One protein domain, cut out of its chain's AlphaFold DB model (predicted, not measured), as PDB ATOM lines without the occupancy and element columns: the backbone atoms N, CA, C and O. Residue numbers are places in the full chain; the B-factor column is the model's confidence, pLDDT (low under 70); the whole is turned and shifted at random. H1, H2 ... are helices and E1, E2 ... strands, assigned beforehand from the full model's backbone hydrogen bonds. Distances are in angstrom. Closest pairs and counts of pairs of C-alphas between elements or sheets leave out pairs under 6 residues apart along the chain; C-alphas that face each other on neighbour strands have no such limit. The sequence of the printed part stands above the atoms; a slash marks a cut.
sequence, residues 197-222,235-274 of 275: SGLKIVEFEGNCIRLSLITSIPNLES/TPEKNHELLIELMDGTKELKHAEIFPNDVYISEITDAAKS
ATOM      1  N   SER A 197      43.224  13.337  16.854       68.06
ATOM      2  CA  SER A 197      43.856  12.621  17.969       68.06
ATOM      3  C   SER A 197      42.862  12.323  19.101       68.06
ATOM      4  O   SER A 197      42.333  13.250  19.718       68.06
ATOM      5  N   GLY A 198      42.655  11.040  19.410       70.81
ATOM      6  CA  GLY A 198      41.799  10.588  20.516       70.81
ATOM      7  C   GLY A 198      40.324  10.372  20.156       70.81
ATOM      8  O   GLY A 198      39.537  10.043  21.042       70.81
ATOM      9  N   LEU A 199      39.950  10.524  18.881       77.81
ATOM     10  CA  LEU A 199      38.636  10.150  18.357       77.81
ATOM     11  C   LEU A 199      38.778   8.908  17.486       77.81
ATOM     12  O   LEU A 199      39.631   8.863  16.608       77.81
ATOM     13  N   LYS A 200      37.915   7.916  17.698       84.69
ATOM     14  CA  LYS A 200      37.882   6.708  16.868       84.69
ATOM     15  C   LYS A 200      36.629   6.703  16.011       84.69
ATOM     16  O   LYS A 200      35.534   6.820  16.558       84.69
ATOM     17  N   ILE A 201      36.747   6.507  14.699       85.25
ATOM     18  CA  ILE A 201      35.559   6.341  13.853       85.25
ATOM     19  C   ILE A 201      34.933   4.965  14.117       85.25
ATOM     20  O   ILE A 201      35.586   3.927  14.017       85.25
ATOM     21  N   VAL A 202      33.656   4.965  14.491       85.25
ATOM     22  CA  VAL A 202      32.850   3.767  14.774       85.25
ATOM     23  C   VAL A 202      32.025   3.376  13.553       85.25
ATOM     24  O   VAL A 202      31.856   2.191  13.278       85.25
ATOM     25  N   GLU A 203      31.513   4.361  12.816       85.88
ATOM     26  CA  GLU A 203      30.677   4.139  11.639       85.88
ATOM     27  C   GLU A 203      30.793   5.314  10.664       85.88
ATOM     28  O   GLU A 203      30.859   6.470  11.075       85.88
ATOM     29  N   PHE A 204      30.800   5.016   9.365       83.25
ATOM     30  CA  PHE A 204      30.789   6.017   8.302       83.25
ATOM     31  C   PHE A 204      29.826   5.557   7.198       83.25
ATOM     32  O   PHE A 204      30.170   4.729   6.345       83.25
ATOM     33  N   GLU A 205      28.592   6.061   7.224       82.81
ATOM     34  CA  GLU A 205      27.528   5.696   6.284       82.81
ATOM     35  C   GLU A 205      26.991   6.938   5.566       82.81
ATOM     36  O   GLU A 205      26.462   7.862   6.183       82.81
ATOM     37  N   GLY A 206      27.119   6.968   4.235       81.88
ATOM     38  CA  GLY A 206      26.746   8.139   3.440       81.88
ATOM     39  C   GLY A 206      27.511   9.385   3.893       81.88
ATOM     40  O   GLY A 206      28.737   9.407   3.828       81.88
ATOM     41  N   ASN A 207      26.778  10.395   4.363       84.19
ATOM     42  CA  ASN A 207      27.337  11.640   4.903       84.19
ATOM     43  C   ASN A 207      27.349  11.678   6.440       84.19
ATOM     44  O   ASN A 207      27.553  12.743   7.023       84.19
ATOM     45  N   CYS A 208      27.062  10.553   7.093       87.31
ATOM     46  CA  CYS A 208      27.013  10.443   8.542       87.31
ATOM     47  C   CYS A 208      28.289   9.778   9.056       87.31
ATOM     48  O   CYS A 208      28.649   8.680   8.628       87.31
ATOM     49  N   ILE A 209      28.941  10.435  10.006       88.06
ATOM     50  CA  ILE A 209      30.141   9.963  10.689       88.06
ATOM     51  C   ILE A 209      29.789   9.769  12.155       88.06
ATOM     52  O   ILE A 209      29.315  10.697  12.807       88.06
ATOM     53  N   ARG A 210      30.036   8.574  12.684       90.25
ATOM     54  CA  ARG A 210      29.877   8.253  14.101       90.25
ATOM     55  C   ARG A 210      31.246   8.027  14.709       90.25
ATOM     56  O   ARG A 210      32.003   7.177  14.247       90.25
ATOM     57  N   LEU A 211      31.563   8.799  15.738       89.62
ATOM     58  CA  LEU A 211      32.858   8.822  16.404       89.62
ATOM     59  C   LEU A 211      32.686   8.386  17.856       89.62
ATOM     60  O   LEU A 211      31.705   8.753  18.491       89.62
ATOM     61  N   SER A 212      33.649   7.648  18.394       88.50
ATOM     62  CA  SER A 212      33.775   7.364  19.821       88.50
ATOM     63  C   SER A 212      34.788   8.323  20.433       88.50
ATOM     64  O   SER A 212      35.877   8.519  19.886       88.50
ATOM     65  N   LEU A 213      34.413   8.910  21.564       85.75
ATOM     66  CA  LEU A 213      35.198   9.852  22.345       85.75
ATOM     67  C   LEU A 213      35.238   9.383  23.799       85.75
ATOM     68  O   LEU A 213      34.200   9.164  24.418       85.75
ATOM     69  N   ILE A 214      36.432   9.313  24.375       81.44
ATOM     70  CA  ILE A 214      36.590   9.130  25.817       81.44
ATOM     71  C   ILE A 214      36.722  10.515  26.445       81.44
ATOM     72  O   ILE A 214      37.657  11.254  26.143       81.44
ATOM     73  N   THR A 215      35.781  10.887  27.311       73.44
ATOM     74  CA  THR A 215      35.868  12.133  28.084       73.44
ATOM     75  C   THR A 215      36.044  11.817  29.559       73.44
ATOM     76  O   THR A 215      35.350  10.949  30.092       73.44
ATOM     77  N   SER A 216      36.878  12.580  30.251       68.69
ATOM     78  CA  SER A 216      36.918  12.557  31.707       68.69
ATOM     79  C   SER A 216      35.699  13.281  32.280       68.69
ATOM     80  O   SER A 216      35.378  14.402  31.881       68.69
ATOM     81  N   ILE A 217      35.006  12.652  33.231       64.62
ATOM     82  CA  ILE A 217      33.983  13.345  34.012       64.62
ATOM     83  C   ILE A 217      34.703  14.105  35.131       64.62
ATOM     84  O   ILE A 217      35.310  13.475  36.006       64.62
ATOM     85  N   PRO A 218      34.644  15.448  35.162       57.00
ATOM     86  CA  PRO A 218      35.181  16.193  36.285       57.00
ATOM     87  C   PRO A 218      34.366  15.858  37.538       57.00
ATOM     88  O   PRO A 218      33.166  16.125  37.614       57.00
ATOM     89  N   ASN A 219      35.024  15.264  38.533       59.28
ATOM     90  CA  ASN A 219      34.405  15.001  39.823       59.28
ATOM     91  C   ASN A 219      34.118  16.344  40.522       59.28
ATOM     92  O   ASN A 219      35.018  16.996  41.048       59.28
ATOM     93  N   LEU A 220      32.855  16.777  40.532       57.31
ATOM     94  CA  LEU A 220      32.447  18.025  41.186       57.31
ATOM     95  C   LEU A 220      32.748  18.023  42.699       57.31
ATOM     96  O   LEU A 220      32.940  19.080  43.298       57.31
ATOM     97  N   GLU A 221      32.816  16.840  43.310       54.78
ATOM     98  CA  GLU A 221      33.108  16.634  44.728       54.78
ATOM     99  C   GLU A 221      34.585  16.933  45.055       54.78
ATOM    100  O   GLU A 221      34.879  17.457  46.136       54.78
ATOM    101  N   SER A 222      35.497  16.716  44.091       54.09
ATOM    102  CA  SER A 222      36.926  17.054  44.214       54.09
ATOM    103  C   SER A 222      37.200  18.552  44.038       54.09
ATOM    104  O   SER A 222      38.080  19.094  44.701       54.09
ATOM    105  N   THR A 235      40.134   9.938  37.179       58.38
ATOM    106  CA  THR A 235      38.890  10.607  36.816       58.38
ATOM    107  C   THR A 235      38.044   9.592  36.063       58.38
ATOM    108  O   THR A 235      38.546   9.059  35.075       58.38
ATOM    109  N   PRO A 236      36.795   9.322  36.480       64.38
ATOM    110  CA  PRO A 236      35.970   8.336  35.807       64.38
ATOM    111  C   PRO A 236      35.815   8.735  34.338       64.38
ATOM    112  O   PRO A 236      35.268   9.792  34.009       64.38
ATOM    113  N   GLU A 237      36.369   7.903  33.464       73.44
ATOM    114  CA  GLU A 237      36.275   8.061  32.025       73.44
ATOM    115  C   GLU A 237      34.898   7.602  31.560       73.44
ATOM    116  O   GLU A 237      34.367   6.577  31.996       73.44
ATOM    117  N   LYS A 238      34.301   8.381  30.664       78.50
ATOM    118  CA  LYS A 238      33.020   8.061  30.059       78.50
ATOM    119  C   LYS A 238      33.143   8.069  28.550       78.50
ATOM    120  O   LYS A 238      33.578   9.053  27.949       78.50
ATOM    121  N   ASN A 239      32.704   6.964  27.963       84.12
ATOM    122  CA  ASN A 239      32.566   6.819  26.526       84.12
ATOM    123  C   ASN A 239      31.353   7.625  26.054       84.12
ATOM    124  O   ASN A 239      30.231   7.387  26.508       84.12
ATOM    125  N   HIS A 240      31.601   8.558  25.146       89.12
ATOM    126  CA  HIS A 240      30.599   9.304  24.405       89.12
ATOM    127  C   HIS A 240      30.677   8.937  22.925       89.12
ATOM    128  O   HIS A 240      31.749   8.638  22.405       89.12
ATOM    129  N   GLU A 241      29.544   8.999  22.237       91.56
ATOM    130  CA  GLU A 241      29.476   8.887  20.784       91.56
ATOM    131  C   GLU A 241      29.088  10.239  20.183       91.56
ATOM    132  O   GLU A 241      28.081  10.822  20.576       91.56
ATOM    133  N   LEU A 242      29.872  10.745  19.232       90.00
ATOM    134  CA  LEU A 242      29.582  11.963  18.480       90.00
ATOM    135  C   LEU A 242      29.118  11.582  17.073       90.00
ATOM    136  O   LEU A 242      29.870  10.991  16.299       90.00
ATOM    137  N   LEU A 243      27.880  11.933  16.743       91.38
ATOM    138  CA  LEU A 243      27.312  11.807  15.409       91.38
ATOM    139  C   LEU A 243      27.462  13.137  14.668       91.38
ATOM    140  O   LEU A 243      26.999  14.167  15.150       91.38
ATOM    141  N   ILE A 244      28.075  13.105  13.490       89.62
ATOM    142  CA  ILE A 244      28.279  14.245  12.594       89.62
ATOM    143  C   ILE A 244      27.581  13.939  11.271       89.62
ATOM    144  O   ILE A 244      27.854  12.921  10.646       89.62
ATOM    145  N   GLU A 245      26.708  14.829  10.816       90.25
ATOM    146  CA  GLU A 245      26.069  14.760   9.503       90.25
ATOM    147  C   GLU A 245      26.597  15.894   8.615       90.25
ATOM    148  O   GLU A 245      26.547  17.069   8.996       90.25
ATOM    149  N   LEU A 246      27.074  15.549   7.419       87.12
ATOM    150  CA  LEU A 246      27.559  16.488   6.405       87.12
ATOM    151  C   LEU A 246      26.501  16.744   5.320       87.12
ATOM    152  O   LEU A 246      25.604  15.930   5.080       87.12
ATOM    153  N   MET A 247      26.590  17.890   4.645       84.56
ATOM    154  CA  MET A 247      25.749  18.184   3.479       84.56
ATOM    155  C   MET A 247      26.207  17.430   2.221       84.56
ATOM    156  O   MET A 247      27.401  17.337   1.944       84.56
ATOM    157  N   ASP A 248      25.246  16.954   1.416       80.94
ATOM    158  CA  ASP A 248      25.500  16.178   0.192       80.94
ATOM    159  C   ASP A 248      26.509  16.862  -0.743       80.94
ATOM    160  O   ASP A 248      26.290  17.977  -1.218       80.94
ATOM    161  N   GLY A 249      27.607  16.165  -1.045       70.31
ATOM    162  CA  GLY A 249      28.627  16.630  -1.990       70.31
ATOM    163  C   GLY A 249      29.505  17.782  -1.485       70.31
ATOM    164  O   GLY A 249      30.283  18.331  -2.265       70.31
ATOM    165  N   THR A 250      29.408  18.142  -0.204       73.69
ATOM    166  CA  THR A 250      30.226  19.182   0.438       73.69
ATOM    167  C   THR A 250      30.849  18.647   1.729       73.69
ATOM    168  O   THR A 250      30.437  17.612   2.245       73.69
ATOM    169  N   LYS A 251      31.847  19.352   2.274       74.19
ATOM    170  CA  LYS A 251      32.411  19.058   3.605       74.19
ATOM    171  C   LYS A 251      31.763  19.909   4.713       74.19
ATOM    172  O   LYS A 251      32.313  20.013   5.802       74.19
ATOM    173  N   GLU A 252      30.629  20.549   4.427       82.69
ATOM    174  CA  GLU A 252      29.957  21.465   5.353       82.69
ATOM    175  C   GLU A 252      29.143  20.703   6.406       82.69
ATOM    176  O   GLU A 252      28.441  19.731   6.102       82.69
ATOM    177  N   LEU A 253      29.209  21.178   7.652       84.56
ATOM    178  CA  LEU A 253      28.498  20.587   8.780       84.56
ATOM    179  C   LEU A 253      26.995  20.885   8.707       84.56
ATOM    180  O   LEU A 253      26.561  22.026   8.881       84.56
ATOM    181  N   LYS A 254      26.177  19.843   8.547       88.88
ATOM    182  CA  LYS A 254      24.714  19.940   8.591       88.88
ATOM    183  C   LYS A 254      24.198  19.832  10.025       88.88
ATOM    184  O   LYS A 254      23.425  20.685  10.474       88.88
ATOM    185  N   HIS A 255      24.634  18.808  10.754       89.12
ATOM    186  CA  HIS A 255      24.168  18.515  12.107       89.12
ATOM    187  C   HIS A 255      25.244  17.794  12.932       89.12
ATOM    188  O   HIS A 255      26.070  17.081  12.373       89.12
ATOM    189  N   ALA A 256      25.236  17.990  14.252       91.25
ATOM    190  CA  ALA A 256      26.085  17.255  15.184       91.25
ATOM    191  C   ALA A 256      25.343  17.007  16.505       91.25
ATOM    192  O   ALA A 256      24.721  17.932  17.037       91.25
ATOM    193  N   GLU A 257      25.440  15.790  17.033       91.56
ATOM    194  CA  GLU A 257      24.822  15.362  18.292       91.56
ATOM    195  C   GLU A 257      25.778  14.448  19.070       91.56
ATOM    196  O   GLU A 257      26.472  13.630  18.470       91.56
ATOM    197  N   ILE A 258      25.818  14.586  20.398       90.62
ATOM    198  CA  ILE A 258      26.640  13.750  21.280       90.62
ATOM    199  C   ILE A 258      25.765  12.903  22.206       90.62
ATOM    200  O   ILE A 258      24.749  13.370  22.729       90.62
ATOM    201  N   PHE A 259      26.178  11.655  22.410       89.50
ATOM    202  CA  PHE A 259      25.466  10.660  23.193       89.50
ATOM    203  C   PHE A 259      26.354  10.084  24.297       89.50
ATOM    204  O   PHE A 259      27.457   9.629  24.006       89.50
ATOM    205  N   PRO A 260      25.859  10.000  25.540       86.38
ATOM    206  CA  PRO A 260      24.657  10.677  26.031       86.38
ATOM    207  C   PRO A 260      24.768  12.217  25.942       86.38
ATOM    208  O   PRO A 260      25.854  12.775  25.838       86.38
ATOM    209  N   ASN A 261      23.620  12.904  25.932       85.19
ATOM    210  CA  ASN A 261      23.540  14.364  25.777       85.19
ATOM    211  C   ASN A 261      23.795  15.093  27.110       85.19
ATOM    212  O   ASN A 261      22.952  15.836  27.615       85.19
ATOM    213  N   ASP A 262      24.931  14.803  27.737       83.50
ATOM    214  CA  ASP A 262      25.414  15.450  28.958       83.50
ATOM    215  C   ASP A 262      26.662  16.316  28.725       83.50
ATOM    216  O   ASP A 262      27.156  16.952  29.655       83.50
ATOM    217  N   VAL A 263      27.110  16.418  27.471       81.56
ATOM    218  CA  VAL A 263      28.186  17.308  27.026       81.56
ATOM    219  C   VAL A 263      27.608  18.397  26.123       81.56
ATOM    220  O   VAL A 263      26.941  18.125  25.128       81.56
ATOM    221  N   TYR A 264      27.876  19.661  26.454       84.94
ATOM    222  CA  TYR A 264      27.421  20.799  25.657       84.94
ATOM    223  C   TYR A 264      28.374  21.063  24.484       84.94
ATOM    224  O   TYR A 264      29.516  21.464  24.693       84.94
ATOM    225  N   ILE A 265      27.894  20.860  23.251       87.31
ATOM    226  CA  ILE A 265      28.699  21.002  22.022       87.31
ATOM    227  C   ILE A 265      28.250  22.146  21.100       87.31
ATOM    228  O   ILE A 265      28.859  22.357  20.055       87.31
ATOM    229  N   SER A 266      27.200  22.902  21.446       85.69
ATOM    230  CA  SER A 266      26.587  23.869  20.518       85.69
ATOM    231  C   SER A 266      27.545  24.968  20.052       85.69
ATOM    232  O   SER A 266      27.542  25.296  18.873       85.69
ATOM    233  N   GLU A 267      28.408  25.483  20.932       85.00
ATOM    234  CA  GLU A 267      29.410  26.498  20.564       85.00
ATOM    235  C   GLU A 267      30.413  25.979  19.523       85.00
ATOM    236  O   GLU A 267      30.794  26.706  18.606       85.00
ATOM    237  N   ILE A 268      30.806  24.707  19.633       83.94
ATOM    238  CA  ILE A 268      31.727  24.053  18.695       83.94
ATOM    239  C   ILE A 268      31.023  23.846  17.352       83.94
ATOM    240  O   ILE A 268      31.582  24.157  16.302       83.94
ATOM    241  N   THR A 269      29.773  23.381  17.384       85.50
ATOM    242  CA  THR A 269      28.934  23.202  16.193       85.50
ATOM    243  C   THR A 269      28.706  24.526  15.453       85.50
ATOM    244  O   THR A 269      28.769  24.561  14.224       85.50
ATOM    245  N   ASP A 270      28.468  25.622  16.175       85.25
ATOM    246  CA  ASP A 270      28.261  26.950  15.587       85.25
ATOM    247  C   ASP A 270      29.556  27.524  14.992       85.25
ATOM    248  O   ASP A 270      29.540  28.116  13.908       85.25
ATOM    249  N   ALA A 271      30.696  27.296  15.654       83.06
ATOM    250  CA  ALA A 271      32.006  27.650  15.116       83.06
ATOM    251  C   ALA A 271      32.320  26.870  13.828       83.06
ATOM    252  O   ALA A 271      32.757  27.467  12.847       83.06
ATOM    253  N   ALA A 272      32.042  25.565  13.798       80.81
ATOM    254  CA  ALA A 272      32.291  24.709  12.638       80.81
ATOM    255  C   ALA A 272      31.434  25.074  11.413       80.81
ATOM    256  O   ALA A 272      31.892  24.930  10.286       80.81
ATOM    257  N   LYS A 273      30.219  25.602  11.614       78.62
ATOM    258  CA  LYS A 273      29.362  26.128  10.530       78.62
ATOM    259  C   LYS A 273      29.833  27.464   9.950       78.62
ATOM    260  O   LYS A 273      29.278  27.923   8.956       78.62
ATOM    261  N   SER A 274      30.783  28.123  10.610       69.94
ATOM    262  CA  SER A 274      31.275  29.452  10.230       69.94
ATOM    263  C   SER A 274      32.572  29.411   9.406       69.94
ATOM    264  O   SER A 274      33.072  30.478   9.041       69.94
TER     265      SER A 274
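AT A GLANCE: This is residues 197 to 222 and 235 to 274 of the 275 residues of the protein "uncharacterized protein LOC107784044" of Nicotiana tabacum (UniProt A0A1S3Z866). A strongly twisted sheet of four antiparallel strands forms a long, narrow wall, with one short helix, H1, over the edge strand E4 and nothing named over the rest of the sheet. The length runs from Ser 222, at the cut after E2, to Gly 249, in the link from E3 to E4. The printed part has 66 residues with four named strands and then one named helix, E1 E2 E3 E4 H1, and the sheet's order is E1, E2, E3, E4. The class is mostly strand. The whole is only just loose, close to compact, with a radius of gyration of the C-alphas of 13.4 A, and elongated, spanning 47 by 24 by 20 A.

HOW THE PARTS SIT: The inner strands E2, residues 208 to 216, and E3, residues 237 to 246, are antiparallel at 155 degrees, with N 211 and O 242 within hydrogen-bond range at 2.8 A. E1, residues 199 to 205, forms a hairpin with E2, N 202 and O 210 being 2.8 A apart. E4, residues 253 to 259, forms a hairpin with E3, N 243 and O 257 being 2.8 A apart. The edge strands E1 and E4 are apart. H1, residues 266 to 272, is on the sheet at a height of 9.5 A over it, over E4 and slantwise to the strands at 35 degrees to E4 on the local plane, which is fitted to just 6 C-alphas. The closest C-alphas of E4 and H1 are those of Ala 256 and Thr 269, 6.7 A. In H1 every O i to N i+4 pair is within hydrogen-bond range.

IN THESE COORDINATES: E3 measures 28.3 A from first to last C-alpha and E2 25.3 A. E1 begins at C-alpha 199, (38.636, 10.150, 18.357), and H1 ends at C-alpha 272, (32.291, 24.709, 12.638).

THE WHOLE: The C-alphas of Ser 222 and Gly 249 are the two farthest apart, 46.9 A. Residues 223 to 234 are not printed, and C-alphas 222 and 235 are 10.0 A apart across this cut. Of the links that are printed whole, E1 to E2 is tight, and E3 to E4 and E4 to H1 are short. Mean pLDDT of the printed part is 80.6, with residues 197, 216 to 222, 235 to 236 and 274 under 70.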